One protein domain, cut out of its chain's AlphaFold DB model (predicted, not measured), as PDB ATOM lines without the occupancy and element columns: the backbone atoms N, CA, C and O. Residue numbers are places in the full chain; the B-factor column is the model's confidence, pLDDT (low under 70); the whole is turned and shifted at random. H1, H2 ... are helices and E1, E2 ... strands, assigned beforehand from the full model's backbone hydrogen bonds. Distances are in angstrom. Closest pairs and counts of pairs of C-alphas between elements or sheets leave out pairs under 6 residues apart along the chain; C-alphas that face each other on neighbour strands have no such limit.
ATOM      1  N   SER A 293      47.841  10.077 -16.762       38.59
ATOM      2  CA  SER A 293      48.204   8.708 -16.353       38.59
ATOM      3  C   SER A 293      47.058   7.688 -16.486       38.59
ATOM      4  O   SER A 293      47.301   6.488 -16.620       38.59
ATOM      5  N   PHE A 294      45.805   8.156 -16.537       34.22
ATOM      6  CA  PHE A 294      44.608   7.333 -16.751       34.22
ATOM      7  C   PHE A 294      44.169   7.251 -18.226       34.22
ATOM      8  O   PHE A 294      43.193   6.553 -18.534       34.22
ATOM      9  N   GLY A 295      44.905   7.893 -19.141       34.88
ATOM     10  CA  GLY A 295      44.593   7.949 -20.571       34.88
ATOM     11  C   GLY A 295      43.575   9.028 -20.945       34.88
ATOM     12  O   GLY A 295      43.026   8.980 -22.043       34.88
ATOM     13  N   TYR A 296      43.301   9.977 -20.048       36.41
ATOM     14  CA  TYR A 296      42.519  11.168 -20.364       36.41
ATOM     15  C   TYR A 296      43.482  12.268 -20.806       36.41
ATOM     16  O   TYR A 296      44.289  12.741 -20.010       36.41
ATOM     17  N   GLN A 297      43.414  12.654 -22.077       42.16
ATOM     18  CA  GLN A 297      44.043  13.884 -22.549       42.16
ATOM     19  C   GLN A 297      43.100  15.056 -22.285       42.16
ATOM     20  O   GLN A 297      41.885  14.937 -22.458       42.16
ATOM     21  N   GLU A 298      43.672  16.176 -21.848       40.69
ATOM     22  CA  GLU A 298      43.002  17.465 -21.947       40.69
ATOM     23  C   GLU A 298      42.755  17.706 -23.436       40.69
ATOM     24  O   GLU A 298      43.689  17.716 -24.232       40.69
ATOM     25  N   ILE A 299      41.481  17.745 -23.822       36.56
ATOM     26  CA  ILE A 299      41.085  17.983 -25.205       36.56
ATOM     27  C   ILE A 299      41.305  19.477 -25.410       36.56
ATOM     28  O   ILE A 299      40.560  20.274 -24.827       36.56
ATOM     29  N   GLU A 300      42.329  19.870 -26.175       40.75
ATOM     30  CA  GLU A 300      42.415  21.261 -26.616       40.75
ATOM     31  C   GLU A 300      41.091  21.609 -27.321       40.75
ATOM     32  O   GLU A 300      40.482  20.734 -27.937       40.75
ATOM     33  N   PRO A 301      40.579  22.848 -27.243       40.06
ATOM     34  CA  PRO A 301      39.332  23.230 -27.916       40.06
ATOM     35  C   PRO A 301      39.279  22.824 -29.402       40.06
ATOM     36  O   PRO A 301      38.194  22.598 -29.935       40.06
ATOM     37  N   ASP A 302      40.451  22.664 -30.021       42.94
ATOM     38  CA  ASP A 302      40.655  22.246 -31.405       42.94
ATOM     39  C   ASP A 302      40.646  20.707 -31.611       42.94
ATOM     40  O   ASP A 302      40.414  20.242 -32.727       42.94
ATOM     41  N   ASP A 303      40.809  19.906 -30.549       34.94
ATOM     42  CA  ASP A 303      40.770  18.429 -30.542       34.94
ATOM     43  C   ASP A 303      39.358  17.856 -30.299       34.94
ATOM     44  O   ASP A 303      39.137  16.638 -30.350       34.94
ATOM     45  N   ALA A 304      38.367  18.710 -30.024       37.69
ATOM     46  CA  ALA A 304      36.967  18.309 -29.963       37.69
ATOM     47  C   ALA A 304      36.473  17.998 -31.385       37.69
ATOM     48  O   ALA A 304      35.874  18.846 -32.040       37.69
ATOM     49  N   GLU A 305      36.746  16.773 -31.850       43.31
ATOM     50  CA  GLU A 305      36.359  16.243 -33.160       43.31
ATOM     51  C   GLU A 305      35.018  16.819 -33.650       43.31
ATOM     52  O   GLU A 305      33.974  16.656 -33.003       43.31
ATOM     53  N   GLU A 306      35.047  17.419 -34.844       43.97
ATOM     54  CA  GLU A 306      33.913  17.929 -35.633       43.97
ATOM     55  C   GLU A 306      32.648  17.041 -35.562       43.97
ATOM     56  O   GLU A 306      31.524  17.542 -35.636       43.97
ATOM     57  N   GLY A 307      32.805  15.726 -35.360       41.41
ATOM     58  CA  GLY A 307      31.719  14.756 -35.219       41.41
ATOM     59  C   GLY A 307      30.839  14.915 -33.967       41.41
ATOM     60  O   GLY A 307      29.621  14.769 -34.068       41.41
ATOM     61  N   ARG A 308      31.384  15.268 -32.790       42.06
ATOM     62  CA  ARG A 308      30.570  15.409 -31.556       42.06
ATOM     63  C   ARG A 308      29.717  16.677 -31.551       42.06
ATOM     64  O   ARG A 308      28.593  16.668 -31.043       42.06
ATOM     65  N   LEU A 309      30.229  17.755 -32.141       43.91
ATOM     66  CA  LEU A 309      29.460  18.979 -32.373       43.91
ATOM     67  C   LEU A 309      28.366  18.742 -33.421       43.91
ATOM     68  O   LEU A 309      27.228  19.160 -33.207       43.91
ATOM     69  N   GLN A 310      28.653  17.996 -34.495       48.59
ATOM     70  CA  GLN A 310      27.631  17.576 -35.461       48.59
ATOM     71  C   GLN A 310      26.510  16.762 -34.793       48.59
ATOM     72  O   GLN A 310      25.335  17.054 -35.023       48.59
ATOM     73  N   ASP A 311      26.832  15.832 -33.889       53.25
ATOM     74  CA  ASP A 311      25.834  15.053 -33.142       53.25
ATOM     75  C   ASP A 311      24.935  15.928 -32.248       53.25
ATOM     76  O   ASP A 311      23.715  15.726 -32.202       53.25
ATOM     77  N   LEU A 312      25.489  16.944 -31.576       58.50
ATOM     78  CA  LEU A 312      24.721  17.924 -30.793       58.50
ATOM     79  C   LEU A 312      23.809  18.783 -31.680       58.50
ATOM     80  O   LEU A 312      22.628  18.973 -31.360       58.50
ATOM     81  N   VAL A 313      24.322  19.237 -32.824       60.41
ATOM     82  CA  VAL A 313      23.571  20.026 -33.810       60.41
ATOM     83  C   VAL A 313      22.398  19.214 -34.379       60.41
ATOM     84  O   VAL A 313      21.253  19.668 -34.439       60.41
ATOM     85  N   HIS A 314      22.642  17.957 -34.736       74.88
ATOM     86  CA  HIS A 314      21.616  17.034 -35.213       74.88
ATOM     87  C   HIS A 314      20.577  16.691 -34.137       74.88
ATOM     88  O   HIS A 314      19.384  16.550 -34.439       74.88
ATOM     89  N   THR A 315      20.999  16.614 -32.872       78.31
ATOM     90  CA  THR A 315      20.116  16.329 -31.736       78.31
ATOM     91  C   THR A 315      19.053  17.407 -31.569       78.31
ATOM     92  O   THR A 315      17.870  17.085 -31.417       78.31
ATOM     93  N   TRP A 316      19.433  18.687 -31.621       85.62
ATOM     94  CA  TRP A 316      18.476  19.768 -31.399       85.62
ATOM     95  C   TRP A 316      17.539  19.963 -32.597       85.62
ATOM     96  O   TRP A 316      16.330  20.101 -32.397       85.62
ATOM     97  N   ARG A 317      18.034  19.869 -33.842       91.62
ATOM     98  CA  ARG A 317      17.192  19.952 -35.054       91.62
ATOM     99  C   ARG A 317      16.112  18.873 -35.068       91.62
ATOM    100  O   ARG A 317      14.960  19.124 -35.429       91.62
ATOM    101  N   THR A 318      16.453  17.672 -34.607       92.56
ATOM    102  CA  THR A 318      15.526  16.534 -34.566       92.56
ATOM    103  C   THR A 318      14.357  16.748 -33.602       92.56
ATOM    104  O   THR A 318      13.290  16.156 -33.786       92.56
ATOM    105  N   ARG A 319      14.469  17.673 -32.639       90.31
ATOM    106  CA  ARG A 319      13.360  18.038 -31.739       90.31
ATOM    107  C   ARG A 319      12.162  18.656 -32.464       90.31
ATOM    108  O   ARG A 319      11.058  18.634 -31.929       90.31
ATOM    109  N   PHE A 320      12.346  19.131 -33.694       93.38
ATOM    110  CA  PHE A 320      11.275  19.674 -34.529       93.38
ATOM    111  C   PHE A 320      10.435  18.589 -35.219       93.38
ATOM    112  O   PHE A 320       9.338  18.888 -35.691       93.38
ATOM    113  N   LEU A 321      10.884  17.325 -35.250       92.44
ATOM    114  CA  LEU A 321      10.054  16.187 -35.665       92.44
ATOM    115  C   LEU A 321       9.085  15.791 -34.549       92.44
ATOM    116  O   LEU A 321       9.158  14.697 -33.991       92.44
ATOM    117  N   GLN A 322       8.157  16.685 -34.230       89.69
ATOM    118  CA  GLN A 322       7.185  16.505 -33.158       89.69
ATOM    119  C   GLN A 322       6.301  15.276 -33.360       89.69
ATOM    120  O   GLN A 322       6.042  14.815 -34.479       89.69
ATOM    121  N   ARG A 323       5.800  14.757 -32.241       87.19
ATOM    122  CA  ARG A 323       4.865  13.639 -32.235       87.19
ATOM    123  C   ARG A 323       3.585  14.017 -32.976       87.19
ATOM    124  O   ARG A 323       3.019  15.083 -32.769       87.19
ATOM    125  N   GLY A 324       3.073  13.092 -33.781       87.62
ATOM    126  CA  GLY A 324       1.794  13.269 -34.463       87.62
ATOM    127  C   GLY A 324       1.911  13.819 -35.883       87.62
ATOM    128  O   GLY A 324       0.921  13.788 -36.614       87.62
ATOM    129  N   LEU A 325       3.097  14.284 -36.287       93.50
ATOM    130  CA  LEU A 325       3.330  14.779 -37.637       93.50
ATOM    131  C   LEU A 325       3.398  13.623 -38.635       93.50
ATOM    132  O   LEU A 325       4.070  12.619 -38.398       93.50
ATOM    133  N   VAL A 326       2.748  13.803 -39.782       96.19
ATOM    134  CA  VAL A 326       2.994  12.975 -40.964       96.19
ATOM    135  C   VAL A 326       3.998  13.724 -41.830       96.19
ATOM    136  O   VAL A 326       3.732  14.847 -42.261       96.19
ATOM    137  N   VAL A 327       5.167  13.137 -42.046       97.19
ATOM    138  CA  VAL A 327       6.324  13.794 -42.653       97.19
ATOM    139  C   VAL A 327       6.891  12.982 -43.808       97.19
ATOM    140  O   VAL A 327       6.733  11.766 -43.883       97.19
ATOM    141  N   LYS A 328       7.578  13.666 -44.714       96.69
ATOM    142  CA  LYS A 328       8.309  13.094 -45.834       96.69
ATOM    143  C   LYS A 328       9.763  13.543 -45.747       96.69
ATOM    144  O   LYS A 328      10.030  14.743 -45.679       96.69
ATOM    145  N   ASP A 329      10.668  12.572 -45.752       95.69
ATOM    146  CA  ASP A 329      12.110  12.785 -45.879       95.69
ATOM    147  C   ASP A 329      12.434  12.805 -47.376       95.69
ATOM    148  O   ASP A 329      12.215  11.815 -48.075       95.69
ATOM    149  N   ARG A 330      12.909  13.933 -47.904       94.94
ATOM    150  CA  ARG A 330      13.204  14.098 -49.336       94.94
ATOM    151  C   ARG A 330      14.307  13.163 -49.820       94.94
ATOM    152  O   ARG A 330      14.324  12.837 -51.002       94.94
ATOM    153  N   ARG A 331      15.168  12.695 -48.913       92.88
ATOM    154  CA  ARG A 331      16.212  11.701 -49.198       92.88
ATOM    155  C   ARG A 331      15.630  10.297 -49.394       92.88
ATOM    156  O   ARG A 331      16.271   9.443 -49.992       92.88
ATOM    157  N   CYS A 332      14.407  10.060 -48.916       92.19
ATOM    158  CA  CYS A 332      13.668   8.809 -49.077       92.19
ATOM    159  C   CYS A 332      12.283   9.095 -49.691       92.19
ATOM    160  O   CYS A 332      11.271   8.956 -49.000       92.19
ATOM    161  N   PRO A 333      12.206   9.515 -50.969       88.56
ATOM    162  CA  PRO A 333      10.983  10.059 -51.563       88.56
ATOM    163  C   PRO A 333       9.811   9.069 -51.632       88.56
ATOM    164  O   PRO A 333       8.661   9.508 -51.740       88.56
ATOM    165  N   ASP A 334      10.090   7.772 -51.533       90.75
ATOM    166  CA  ASP A 334       9.095   6.699 -51.579       90.75
ATOM    167  C   ASP A 334       8.442   6.428 -50.220       90.75
ATOM    168  O   ASP A 334       7.404   5.770 -50.145       90.75
ATOM    169  N   LEU A 335       9.020   6.953 -49.136       93.88
ATOM    170  CA  LEU A 335       8.537   6.724 -47.783       93.88
ATOM    171  C   LEU A 335       7.897   7.979 -47.199       93.88
ATOM    172  O   LEU A 335       8.415   9.096 -47.269       93.88
ATOM    173  N   VAL A 336       6.754   7.757 -46.562       96.31
ATOM    174  CA  VAL A 336       6.087   8.732 -45.707       96.31
ATOM    175  C   VAL A 336       6.123   8.183 -44.294       96.31
ATOM    176  O   VAL A 336       5.916   6.990 -44.081       96.31
ATOM    177  N   PHE A 337       6.386   9.045 -43.323       97.06
ATOM    178  CA  PHE A 337       6.543   8.668 -41.931       97.06
ATOM    179  C   PHE A 337       5.490   9.334 -41.056       97.06
ATOM    180  O   PHE A 337       5.125  10.485 -41.261       97.06
ATOM    181  N   PHE A 338       5.048   8.625 -40.031       95.19
ATOM    182  CA  PHE A 338       4.401   9.188 -38.861       95.19
ATOM    183  C   PHE A 338       5.445   9.343 -37.753       95.19
ATOM    184  O   PHE A 338       6.029   8.349 -37.315       95.19
ATOM    185  N   SER A 339       5.698  10.574 -37.309       94.56
ATOM    186  CA  SER A 339       6.649  10.841 -36.229       94.56
ATOM    187  C   SER A 339       6.025  10.533 -34.868       94.56
ATOM    188  O   SER A 339       4.950  11.037 -34.520       94.56
ATOM    189  N   LEU A 340       6.726   9.736 -34.064       88.12
ATOM    190  CA  LEU A 340       6.430   9.532 -32.646       88.12
ATOM    191  C   LEU A 340       7.127  10.557 -31.745       88.12
ATOM    192  O   LEU A 340       6.857  10.570 -30.544       88.12
ATOM    193  N   GLY A 341       7.944  11.438 -32.320       87.06
ATOM    194  CA  GLY A 341       8.728  12.424 -31.592       87.06
ATOM    195  C   GLY A 341      10.200  12.028 -31.424       87.06
ATOM    196  O   GLY A 341      10.582  10.877 -31.673       87.06
ATOM    197  N   PRO A 342      11.035  12.984 -30.986       83.38
ATOM    198  CA  PRO A 342      12.421  12.735 -30.603       83.38
ATOM    199  C   PRO A 342      12.484  11.838 -29.361       83.38
ATOM    200  O   PRO A 342      11.704  12.014 -28.421       83.38
ATOM    201  N   TRP A 343      13.427  10.896 -29.316       74.94
ATOM    202  CA  TRP A 343      13.665  10.144 -28.083       74.94
ATOM    203  C   TRP A 343      14.275  11.072 -27.021       74.94
ATOM    204  O   TRP A 343      15.027  11.989 -27.365       74.94
ATOM    205  N   PRO A 344      13.995  10.882 -25.723       60.44
ATOM    206  CA  PRO A 344      14.549  11.755 -24.690       60.44
ATOM    207  C   PRO A 344      16.084  11.767 -24.675       60.44
ATOM    208  O   PRO A 344      16.669  12.837 -24.535       60.44
ATOM    209  N   THR A 345      16.711  10.608 -24.894       60.88
ATOM    210  CA  THR A 345      18.154  10.386 -24.698       60.88
ATOM    211  C   THR A 345      18.970  10.224 -25.981       60.88
ATOM    212  O   THR A 345      20.159   9.941 -25.887       60.88
ATOM    213  N   CYS A 346      18.379  10.354 -27.175       62.69
ATOM    214  CA  CYS A 346      19.133  10.201 -28.422       62.69
ATOM    215  C   CYS A 346      18.880  11.336 -29.417       62.69
ATOM    216  O   CYS A 346      17.846  12.004 -29.375       62.69
ATOM    217  N   ALA A 347      19.826  11.504 -30.344       77.88
ATOM    218  CA  ALA A 347      19.787  12.482 -31.431       77.88
ATOM    219  C   ALA A 347      18.722  12.190 -32.507       77.88
ATOM    220  O   ALA A 347      18.652  12.890 -33.514       77.88
ATOM    221  N   ALA A 348      17.910  11.143 -32.328       85.44
ATOM    222  CA  ALA A 348      16.988  10.634 -33.331       85.44
ATOM    223  C   ALA A 348      15.521  10.691 -32.873       85.44
ATOM    224  O   ALA A 348      15.176  10.514 -31.701       85.44
ATOM    225  N   ALA A 349      14.631  10.881 -33.839       87.69
ATOM    226  CA  ALA A 349      13.199  10.707 -33.704       87.69
ATOM    227  C   ALA A 349      12.792   9.303 -34.136       87.69
ATOM    228  O   ALA A 349      13.262   8.783 -35.151       87.69
ATOM    229  N   LEU A 350      11.884   8.697 -33.376       92.00
ATOM    230  CA  LEU A 350      11.275   7.437 -33.770       92.00
ATOM    231  C   LEU A 350      10.145   7.729 -34.761       92.00
ATOM    232  O   LEU A 350       9.206   8.463 -34.463       92.00
ATOM    233  N   CYS A 351      10.230   7.141 -35.941       93.88
ATOM    234  CA  CYS A 351       9.289   7.313 -37.037       93.88
ATOM    235  C   CYS A 351       8.717   5.955 -37.451       93.88
ATOM    236  O   CYS A 351       9.427   4.952 -37.447       93.88
ATOM    237  N   ILE A 352       7.444   5.921 -37.844       94.06
ATOM    238  CA  ILE A 352       6.811   4.732 -38.427       94.06
ATOM    239  C   ILE A 352       6.507   5.001 -39.896       94.06
ATOM    240  O   ILE A 352       5.828   5.980 -40.191       94.06
ATOM    241  N   SER A 353       6.950   4.152 -40.823       95.12
ATOM    242  CA  SER A 353       6.523   4.269 -42.223       95.12
ATOM    243  C   SER A 353       5.008   4.049 -42.335       95.12
ATOM    244  O   SER A 353       4.501   3.036 -41.850       95.12
ATOM    245  N   VAL A 354       4.289   4.965 -42.979       93.69
ATOM    246  CA  VAL A 354       2.839   4.883 -43.201       93.69
ATOM    247  C   VAL A 354       2.518   4.542 -44.651       93.69
ATOM    248  O   VAL A 354       3.233   4.918 -45.577       93.69
ATOM    249  N   GLN A 355       1.402   3.851 -44.847       90.81
ATOM    250  CA  GLN A 355       0.861   3.525 -46.159       90.81
ATOM    251  C   GLN A 355      -0.093   4.622 -46.618       90.81
ATOM    252  O   GLN A 355      -0.951   5.078 -45.855       90.81
ATOM    253  N   LYS A 356       0.054   5.037 -47.876       90.44
ATOM    254  CA  LYS A 356      -0.873   5.949 -48.543       90.44
ATOM    255  C   LYS A 356      -2.049   5.149 -49.106       90.44
ATOM    256  O   LYS A 356      -1.849   4.198 -49.853       90.44
ATOM    257  N   VAL A 357      -3.263   5.565 -48.774       85.94
ATOM    258  CA  VAL A 357      -4.521   4.983 -49.244       85.94
ATOM    259  C   VAL A 357      -5.327   6.084 -49.919       85.94
ATOM    260  O   VAL A 357      -5.650   7.094 -49.297       85.94
ATOM    261  N   GLU A 358      -5.655   5.901 -51.191       84.62
ATOM    262  CA  GLU A 358      -6.544   6.806 -51.917       84.62
ATOM    263  C   GLU A 358      -7.969   6.250 -51.880       84.62
ATOM    264  O   GLU A 358      -8.215   5.096 -52.229       84.62
ATOM    265  N   ALA A 359      -8.912   7.055 -51.399       77.00
ATOM    266  CA  ALA A 359     -10.323   6.705 -51.412       77.00
ATOM    267  C   ALA A 359     -10.952   6.973 -52.786       77.00
ATOM    268  O   ALA A 359     -10.410   7.693 -53.621       77.00
ATOM    269  N   ALA A 360     -12.147   6.420 -53.004       73.25
ATOM    270  CA  ALA A 360     -12.880   6.556 -54.263       73.25
ATOM    271  C   ALA A 360     -13.216   8.015 -54.643       73.25
ATOM    272  O   ALA A 360     -13.337   8.329 -55.825       73.25
ATOM    273  N   ASP A 361     -13.321   8.918 -53.664       75.94
ATOM    274  CA  ASP A 361     -13.503  10.361 -53.867       75.94
ATOM    275  C   ASP A 361     -12.181  11.111 -54.143       75.94
ATOM    276  O   ASP A 361     -12.162  12.341 -54.145       75.94
ATOM    277  N   LYS A 362     -11.075  10.383 -54.366       82.69
ATOM    278  CA  LYS A 362      -9.699  10.894 -54.499       82.69
ATOM    279  C   LYS A 362      -9.153  11.558 -53.230       82.69
ATOM    280  O   LYS A 362      -8.111  12.216 -53.277       82.69
ATOM    281  N   SER A 363      -9.829  11.417 -52.084       83.12
ATOM    282  CA  SER A 363      -9.254  11.826 -50.802       83.12
ATOM    283  C   SER A 363      -8.090  10.900 -50.453       83.12
ATOM    284  O   SER A 363      -8.216   9.677 -50.496       83.12
ATOM    285  N   VAL A 364      -6.962  11.487 -50.061       88.25
ATOM    286  CA  VAL A 364      -5.770  10.749 -49.639       88.25
ATOM    287  C   VAL A 364      -5.766  10.587 -48.123       88.25
ATOM    288  O   VAL A 364      -5.965  11.546 -47.369       88.25
ATOM    289  N   PHE A 365      -5.502   9.366 -47.677       88.75
ATOM    290  CA  PHE A 365      -5.329   8.996 -46.283       88.75
ATOM    291  C   PHE A 365      -3.962   8.352 -46.084       88.75
ATOM    292  O   PHE A 365      -3.462   7.642 -46.952       88.75
ATOM    293  N   TYR A 366      -3.381   8.564 -44.912       90.88
ATOM    294  CA  TYR A 366      -2.212   7.834 -44.445       90.88
ATOM    295  C   TYR A 366      -2.616   6.958 -43.268       90.88
ATOM    296  O   TYR A 366      -3.458   7.351 -42.453       90.88
ATOM    297  N   THR A 367      -2.043   5.763 -43.188       89.06
ATOM    298  CA  THR A 367      -2.374   4.792 -42.146       89.06
ATOM    299  C   THR A 367      -1.197   3.876 -41.820       89.06
ATOM    300  O   THR A 367      -0.241   3.780 -42.587       89.06
ATOM    301  N   LEU A 368      -1.242   3.227 -40.658       87.19
ATOM    302  CA  LEU A 368      -0.183   2.320 -40.229       87.19
ATOM    303  C   LEU A 368      -0.255   0.987 -40.999       87.19
ATOM    304  O   LEU A 368      -1.354   0.477 -41.231       87.19
ATOM    305  N   PRO A 369       0.898   0.399 -41.369       80.88
ATOM    306  CA  PRO A 369       0.953  -0.896 -42.038       80.88
ATOM    307  C   PRO A 369       0.449  -2.021 -41.122       80.88
ATOM    308  O   PRO A 369       0.624  -1.972 -39.900       80.88
ATOM    309  N   LYS A 370      -0.155  -3.060 -41.716       77.44
ATOM    310  CA  LYS A 370      -0.621  -4.260 -41.006       77.44
ATOM    311  C   LYS A 370      -0.094  -5.538 -41.689       77.44
ATOM    312  O   LYS A 370      -0.375  -5.722 -42.870       77.44
ATOM    313  N   PRO A 371       0.603  -6.432 -40.962       82.94
ATOM    314  CA  PRO A 371       1.026  -6.276 -39.569       82.94
ATOM    315  C   PRO A 371       2.096  -5.181 -39.413       82.94
ATOM    316  O   PRO A 371       2.956  -5.008 -40.275       82.94
ATOM    317  N   LEU A 372       2.060  -4.452 -38.292       81.19
ATOM    318  CA  LEU A 372       3.139  -3.533 -37.937       81.19
ATOM    319  C   LEU A 372       4.346  -4.362 -37.486       81.19
ATOM    320  O   LEU A 372       4.359  -4.916 -36.391       81.19
ATOM    321  N   THR A 373       5.349  -4.472 -38.349       85.19
ATOM    322  CA  THR A 373       6.615  -5.157 -38.047       85.19
ATOM    323  C   THR A 373       7.717  -4.174 -37.644       85.19
ATOM    324  O   THR A 373       7.633  -2.978 -37.932       85.19
ATOM    325  N   ARG A 374       8.801  -4.688 -37.041       83.75
ATOM    326  CA  ARG A 374       9.992  -3.898 -36.679       83.75
ATOM    327  C   ARG A 374      10.614  -3.158 -37.870       83.75
ATOM    328  O   ARG A 374      11.186  -2.097 -37.666       83.75
ATOM    329  N   GLY A 375      10.474  -3.682 -39.091       86.88
ATOM    330  CA  GLY A 375      10.997  -3.051 -40.308       86.88
ATOM    331  C   GLY A 375      10.344  -1.710 -40.660       86.88
ATOM    332  O   GLY A 375      10.935  -0.938 -41.402       86.88
ATOM    333  N   HIS A 376       9.168  -1.411 -40.098       89.50
ATOM    334  CA  HIS A 376       8.486  -0.127 -40.279       89.50
ATOM    335  C   HIS A 376       8.909   0.931 -39.252       89.50
ATOM    336  O   HIS A 376       8.446   2.067 -39.335       89.50
ATOM    337  N   LEU A 377       9.714   0.565 -38.247       90.06
ATOM    338  CA  LEU A 377      10.235   1.486 -37.240       90.06
ATOM    339  C   LEU A 377      11.586   2.023 -37.703       90.06
ATOM    340  O   LEU A 377      12.532   1.265 -37.911       90.06
ATOM    341  N   HIS A 378      11.685   3.341 -37.813       91.44
ATOM    342  CA  HIS A 378      12.867   4.033 -38.302       91.44
ATOM    343  C   HIS A 378      13.327   5.059 -37.277       91.44
ATOM    344  O   HIS A 378      12.545   5.895 -36.833       91.44
ATOM    345  N   TRP A 379      14.613   5.031 -36.947       92.06
ATOM    346  CA  TRP A 379      15.262   6.132 -36.248       92.06
ATOM    347  C   TRP A 379      15.714   7.148 -37.287       92.06
ATOM    348  O   TRP A 379      16.432   6.805 -38.225       92.06
ATOM    349  N   LYS A 380      15.226   8.378 -37.167       93.25
ATOM    350  CA  LYS A 380      15.442   9.442 -38.143       93.25
ATOM    351  C   LYS A 380      16.066  10.655 -37.480       93.25
ATOM    352  O   LYS A 380      15.656  11.045 -36.394       93.25
ATOM    353  N   VAL A 381      17.024  11.256 -38.168       92.31
ATOM    354  CA  VAL A 381      17.736  12.453 -37.726       92.31
ATOM    355  C   VAL A 381      17.464  13.580 -38.719       92.31
ATOM    356  O   VAL A 381      17.386  13.351 -39.933       92.31
ATOM    357  N   VAL A 382      17.285  14.791 -38.199       92.81
ATOM    358  CA  VAL A 382      17.166  16.012 -38.998       92.81
ATOM    359  C   VAL A 382      18.546  16.638 -39.138       92.81
ATOM    360  O   VAL A 382      18.980  17.419 -38.299       92.81
ATOM    361  N   GLU A 383      19.234  16.304 -40.226       90.94
ATOM    362  CA  GLU A 383      20.498  16.961 -40.572       90.94
ATOM    363  C   GLU A 383      20.258  18.388 -41.052       90.94
ATOM    364  O   GLU A 383      20.860  19.322 -40.528       90.94
ATOM    365  N   LYS A 384      19.338  18.554 -42.010       92.62
ATOM    366  CA  LYS A 384      18.905  19.845 -42.548       92.62
ATOM    367  C   LYS A 384      17.387  19.911 -42.559       92.62
ATOM    368  O   LYS A 384      16.709  18.986 -43.009       92.62
ATOM    369  N   PHE A 385      16.827  21.042 -42.145       94.25
ATOM    370  CA  PHE A 385      15.377  21.243 -42.181       94.25
ATOM    371  C   PHE A 385      14.788  21.198 -43.596       94.25
ATOM    372  O   PHE A 385      13.633  20.809 -43.770       94.25
ATOM    373  N   ALA A 386      15.577  21.574 -44.607       93.19
ATOM    374  CA  ALA A 386      15.171  21.585 -46.012       93.19
ATOM    375  C   ALA A 386      14.859  20.187 -46.576       93.19
ATOM    376  O   ALA A 386      14.119  20.080 -47.562       93.19
ATOM    377  N   ASP A 387      15.373  19.134 -45.939       95.31
ATOM    378  CA  ASP A 387      15.148  17.745 -46.343       95.31
ATOM    379  C   ASP A 387      13.801  17.212 -45.847       95.31
ATOM    380  O   ASP A 387      13.324  16.186 -46.327       95.31
ATOM    381  N   TRP A 388      13.147  17.919 -44.925       97.00
ATOM    382  CA  TRP A 388      11.930  17.455 -44.274       97.00
ATOM    383  C   TRP A 388      10.716  18.285 -44.670       97.00
ATOM    384  O   TRP A 388      10.692  19.517 -44.589       97.00
ATOM    385  N   GLN A 389       9.656  17.585 -45.063       97.19
ATOM    386  CA  GLN A 389       8.362  18.183 -45.365       97.19
ATOM    387  C   GLN A 389       7.273  17.573 -44.487       97.19
ATOM    388  O   GLN A 389       7.228  16.368 -44.281       97.19
ATOM    389  N   VAL A 390       6.360  18.404 -44.003       96.69
ATOM    390  CA  VAL A 390       5.173  18.018 -43.247       96.69
ATOM    391  C   VAL A 390       3.980  17.968 -44.190       96.69
ATOM    392  O   VAL A 390       3.612  18.966 -44.823       96.69
ATOM    393  N   LEU A 391       3.346  16.804 -44.253       95.56
ATOM    394  CA  LEU A 391       2.080  16.610 -44.935       95.56
ATOM    395  C   LEU A 391       0.964  17.168 -44.057       95.56
ATOM    396  O   LEU A 391       0.795  16.782 -42.898       95.56
ATOM    397  N   GLN A 392       0.201  18.106 -44.614       93.44
ATOM    398  CA  GLN A 392      -0.878  18.774 -43.899       93.44
ATOM    399  C   GLN A 392      -2.044  17.807 -43.744       93.44
ATOM    400  O   GLN A 392      -2.904  17.707 -44.617       93.44
ATOM    401  N   THR A 393      -2.061  17.071 -42.639       92.81
ATOM    402  CA  THR A 393      -3.049  16.025 -42.386       92.81
ATOM    403  C   THR A 393      -3.913  16.343 -41.176       92.81
ATOM    404  O   THR A 393      -3.575  17.181 -40.342       92.81
ATOM    405  N   THR A 394      -5.048  15.655 -41.062       89.06
ATOM    406  CA  THR A 394      -5.780  15.577 -39.803       89.06
ATOM    407  C   THR A 394      -6.267  14.202 -39.464       89.06
ATOM    408  O   THR A 394      -6.703  13.451 -40.332       89.06
ATOM    409  N   ILE A 395      -6.232  13.930 -38.165       85.06
ATOM    410  CA  ILE A 395      -6.734  12.698 -37.591       85.06
ATOM    411  C   ILE A 395      -8.238  12.636 -37.839       85.06
ATOM    412  O   ILE A 395      -8.989  13.540 -37.467       85.06
ATOM    413  N   VAL A 396      -8.665  11.562 -38.483       82.25
ATOM    414  CA  VAL A 396     -10.067  11.220 -38.690       82.25
ATOM    415  C   VAL A 396     -10.341   9.875 -38.039       82.25
ATOM    416  O   VAL A 396      -9.467   9.009 -37.965       82.25
ATOM    417  N   SER A 397     -11.561   9.690 -37.540       75.81
ATOM    418  CA  SER A 397     -11.954   8.380 -37.034       75.81
ATOM    419  C   SER A 397     -12.068   7.385 -38.201       75.81
ATOM    420  O   SER A 397     -12.497   7.776 -39.293       75.81
ATOM    421  N   PRO A 398     -11.760   6.095 -37.985       71.00
ATOM    422  CA  PRO A 398     -11.967   5.064 -39.003       71.00
ATOM    423  C   PRO A 398     -13.416   5.020 -39.514       71.00
ATOM    424  O   PRO A 398     -13.660   4.818 -40.701       71.00
ATOM    425  N   LEU A 399     -14.386   5.300 -38.633       71.50
ATOM    426  CA  LEU A 399     -15.800   5.402 -38.996       71.50
ATOM    427  C   LEU A 399     -16.054   6.532 -40.004       71.50
ATOM    428  O   LEU A 399     -16.767   6.330 -40.983       71.50
ATOM    429  N   HIS A 400     -15.461   7.709 -39.790       72.12
ATOM    430  CA  HIS A 400     -15.613   8.843 -40.698       72.12
ATOM    431  C   HIS A 400     -15.046   8.532 -42.088       72.12
ATOM    432  O   HIS A 400     -15.678   8.847 -43.093       72.12
ATOM    433  N   ALA A 401     -13.900   7.849 -42.153       67.81
ATOM    434  CA  ALA A 401     -13.337   7.397 -43.422       67.81
ATOM    435  C   ALA A 401     -14.253   6.391 -44.141       67.81
ATOM    436  O   ALA A 401     -14.492   6.526 -45.341       67.81
ATOM    437  N   GLY A 402     -14.831   5.439 -43.401       67.44
ATOM    438  CA  GLY A 402     -15.800   4.483 -43.943       67.44
ATOM    439  C   GLY A 402     -17.076   5.145 -44.483       67.44
ATOM    440  O   GLY A 402     -17.597   4.729 -45.517       67.44
ATOM    441  N   ILE A 403     -17.566   6.201 -43.824       70.56
ATOM    442  CA  ILE A 403     -18.723   6.981 -44.291       70.56
ATOM    443  C   ILE A 403     -18.393   7.714 -45.597       70.56
ATOM    444  O   ILE A 403     -19.165   7.611 -46.549       70.56
ATOM    445  N   LEU A 404     -17.241   8.395 -45.666       66.69
ATOM    446  CA  LEU A 404     -16.810   9.135 -46.861       66.69
ATOM    447  C   LEU A 404     -16.675   8.229 -48.093       66.69
ATOM    448  O   LEU A 404     -17.074   8.610 -49.196       66.69
ATOM    449  N   GLN A 405     -16.185   7.002 -47.907       62.47
ATOM    450  CA  GLN A 405     -16.107   6.027 -48.991       62.47
ATOM    451  C   GLN A 405     -17.490   5.588 -49.485       62.47
ATOM    452  O   GLN A 405     -17.725   5.582 -50.694       62.47
ATOM    453  N   PRO A 423      -5.760   1.440 -36.674       51.38
ATOM    454  CA  PRO A 423      -5.478   2.430 -35.655       51.38
ATOM    455  C   PRO A 423      -4.796   3.640 -36.308       51.38
ATOM    456  O   PRO A 423      -3.691   3.535 -36.825       51.38
ATOM    457  N   GLY A 424      -5.463   4.796 -36.263       60.72
ATOM    458  CA  GLY A 424      -4.946   6.059 -36.800       60.72
ATOM    459  C   GLY A 424      -5.157   6.202 -38.309       60.72
ATOM    460  O   GLY A 424      -4.546   5.506 -39.118       60.72
ATOM    461  N   MET A 425      -6.024   7.141 -38.690       79.69
ATOM    462  CA  MET A 425      -6.166   7.585 -40.074       79.69
ATOM    463  C   MET A 425      -5.896   9.083 -40.145       79.69
ATOM    464  O   MET A 425      -6.556   9.872 -39.465       79.69
ATOM    465  N   TRP A 426      -4.941   9.472 -40.983       90.19
ATOM    466  CA  TRP A 426      -4.583  10.866 -41.223       90.19
ATOM    467  C   TRP A 426      -5.043  11.261 -42.620       90.19
ATOM    468  O   TRP A 426      -4.461  10.839 -43.614       90.19
ATOM    469  N   ARG A 427      -6.107  12.057 -42.705       89.81
ATOM    470  CA  ARG A 427      -6.620  12.582 -43.973       89.81
ATOM    471  C   ARG A 427      -5.797  13.783 -44.407       89.81
ATOM    472  O   ARG A 427      -5.669  14.735 -43.637       89.81
ATOM    473  N   GLU A 428      -5.305  13.775 -45.634       91.25
ATOM    474  CA  GLU A 428      -4.629  14.920 -46.239       91.25
ATOM    475  C   GLU A 428      -5.620  16.078 -46.454       91.25
ATOM    476  O   GLU A 428      -6.681  15.911 -47.056       91.25
ATOM    477  N   ARG A 429      -5.303  17.257 -45.909       88.25
ATOM    478  CA  ARG A 429      -6.099  18.490 -46.041       88.25
ATOM    479  C   ARG A 429      -5.663  19.344 -47.222       88.25
ATOM    480  O   ARG A 429      -6.496  20.014 -47.823       88.25
ATOM    481  N   ALA A 430      -4.368  19.359 -47.517       84.81
ATOM    482  CA  ALA A 430      -3.787  20.145 -48.595       84.81
ATOM    483  C   ALA A 430      -2.800  19.285 -49.381       84.81
ATOM    484  O   ALA A 430      -2.013  18.553 -48.790       84.81
ATOM    485  N   LYS A 431      -2.831  19.412 -50.712       80.06
ATOM    486  CA  LYS A 431      -2.007  18.606 -51.627       80.06
ATOM    487  C   LYS A 431      -0.510  18.911 -51.538       80.06
ATOM    488  O   LYS A 431       0.297  18.094 -51.957       80.06
ATOM    489  N   ASN A 432      -0.152  20.088 -51.025       88.94
ATOM    490  CA  ASN A 432       1.226  20.557 -51.028       88.94
ATOM    491  C   ASN A 432       1.862  20.343 -49.646       88.94
ATOM    492  O   ASN A 432       1.413  20.963 -48.675       88.94
ATOM    493  N   PRO A 433       2.912  19.507 -49.546       92.19
ATOM    494  CA  PRO A 433       3.717  19.394 -48.339       92.19
ATOM    495  C   PRO A 433       4.345  20.747 -47.984       92.19
ATOM    496  O   PRO A 433       4.786  21.491 -48.861       92.19
ATOM    497  N   VAL A 434       4.434  21.053 -46.694       94.31
ATOM    498  CA  VAL A 434       5.043  22.290 -46.178       94.31
ATOM    499  C   VAL A 434       6.417  21.956 -45.607       94.31
ATOM    500  O   VAL A 434       6.565  20.918 -44.983       94.31
ATOM    501  N   ALA A 435       7.437  22.795 -45.803       95.81
ATOM    502  CA  ALA A 435       8.745  22.569 -45.173       95.81
ATOM    503  C   ALA A 435       8.624  22.497 -43.637       95.81
ATOM    504  O   ALA A 435       7.810  23.221 -43.059       95.81
ATOM    505  N   LEU A 436       9.432  21.659 -42.980       95.50
ATOM    506  CA  LEU A 436       9.336  21.411 -41.534       95.50
ATOM    507  C   LEU A 436       9.415  22.699 -40.702       95.50
ATOM    508  O   LEU A 436       8.532  22.941 -39.881       95.50
ATOM    509  N   LEU A 437      10.395  23.565 -40.980       94.62
ATOM    510  CA  LEU A 437      10.522  24.861 -40.300       94.62
ATOM    511  C   LEU A 437       9.313  25.762 -40.517       94.62
ATOM    512  O   LEU A 437       8.803  26.345 -39.568       94.62
TER     513      LEU A 437
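AT A GLANCE: This is residues 293 to 405 and 423 to 437 of the 670 residues of the protein "Mug158 protein" of Symbiodinium sp. CCMP2592 (UniProt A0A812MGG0). One strongly twisted sheet of eight strands makes a small body, and its neighbour pairs come round into a loose ring: E6 beside E1, E1 beside E2, E2 beside E3, E3 beside E4, E4 beside E8 and E8 beside E7, with E6 running on into E7. A long arm sticks out at one end, residues 293 to 309, of which 306 to 309 belong to H1, while H2 sits at the opposite end of the body. The printed part has 128 residues, with two named helices and eight named strands; along the chain H1 comes first, then the seven strands from E1 to E7, then H2 and last E8, and the neighbour pairs of the branched sheet, in which E3 has three neighbours, are antiparallel. The class is mixed, helices and strands, with 62 residues, under half, in named elements. The whole is loose, with a radius of gyration of the C-alphas of 18.8 A and spans of 72 by 29 by 21 A, the arm making much of the length.

IN THESE COORDINATES: The longest strand is E3, residues 349 to 358, 27.1 A from C-alpha 349 at (13.199, 10.707, -33.704) to C-alpha 358 at (-6.544, 6.806, -51.917). E2 is residues 336 to 342, 16.9 A long. The other strands have four residues each: E1 is 326 to 329, E4 is 364 to 367, E5 is 377 to 380, E6 is 388 to 391, E7 is 393 to 396 and E8 is 425 to 428, which ends with C-alpha 428 at (-4.629, 14.920, -46.239). H1 is residues 306 to 318, 18.5 A long, beginning with C-alpha 306 at (33.913, 17.929, -35.633). H2 is residues 398 to 405, 10.9 A long.

HOW THE PARTS SIT: E3 has three neighbours: E2 lies on one side of it, beside residues 349 to 354, and E5, beside 349 to 352, and E4, beside 354 to 358, lie on the other side. E1, E2, E3 and E4 form a meander, each strand the antiparallel neighbour of the one before, and E1 and E2, E2 and E3, and E3 and E4 are hairpins. N 338 and O 352 of E2 and E3 are 2.8 A apart, within hydrogen-bond range, as are N 357 and O 365 of E3 and E4, at 2.8 A. For E3 and E5 the pair N 351 and O 378 is at 2.8 A. On E1, E2 lies on one side, with N 327 and O 337 at 2.8 A, and E6 on the other side, with N 389 and O 328 at 2.9 A. E8 is antiparallel to E4, with N 426 and O 366 at 3.0 A, and to E7, with N 394 and O 427 at 2.8 A. E6 and E7 meet only through their link, and E6 runs on into E7 across a break of 1 residue, at 42 degrees. E5, E6 and E7 are edge strands. Residues 389 to 390 of E6 also pair, antiparallel, with residues 434 to 435. H1 is on the sheet but only grazes it, with residues 315 to 318; the closest C-alphas of H1 and E2 are those of Thr 318 and Pro 342, 6.3 A apart. H2 is on the sheet and only grazes it, with residues 398 to 401; its closest C-alphas to E8 are those of Pro 398 and Met 425, 6.4 A apart. H1 and H2 are apart. In both helices every O i to N i+4 pair is within hydrogen-bond range.

THE WHOLE: The C-alphas of Ser 293 and Ile 403, the two farthest apart, are 72.5 A apart. Without residues 293 to 309, which stand free, the body spans 48 by 29 by 21 A. Residues 406 to 422 are not printed, and C-alphas 405 and 423 are 17.4 A apart across this cut, which falls in the link from H2 to E8. Of the links that are printed whole, none is long. The mean pLDDT of the printed part is 79.0; 30 residues are under 70, namely 293 to 313, 344 to 346, 401 to 402, 404 to 405 and 423 to 424.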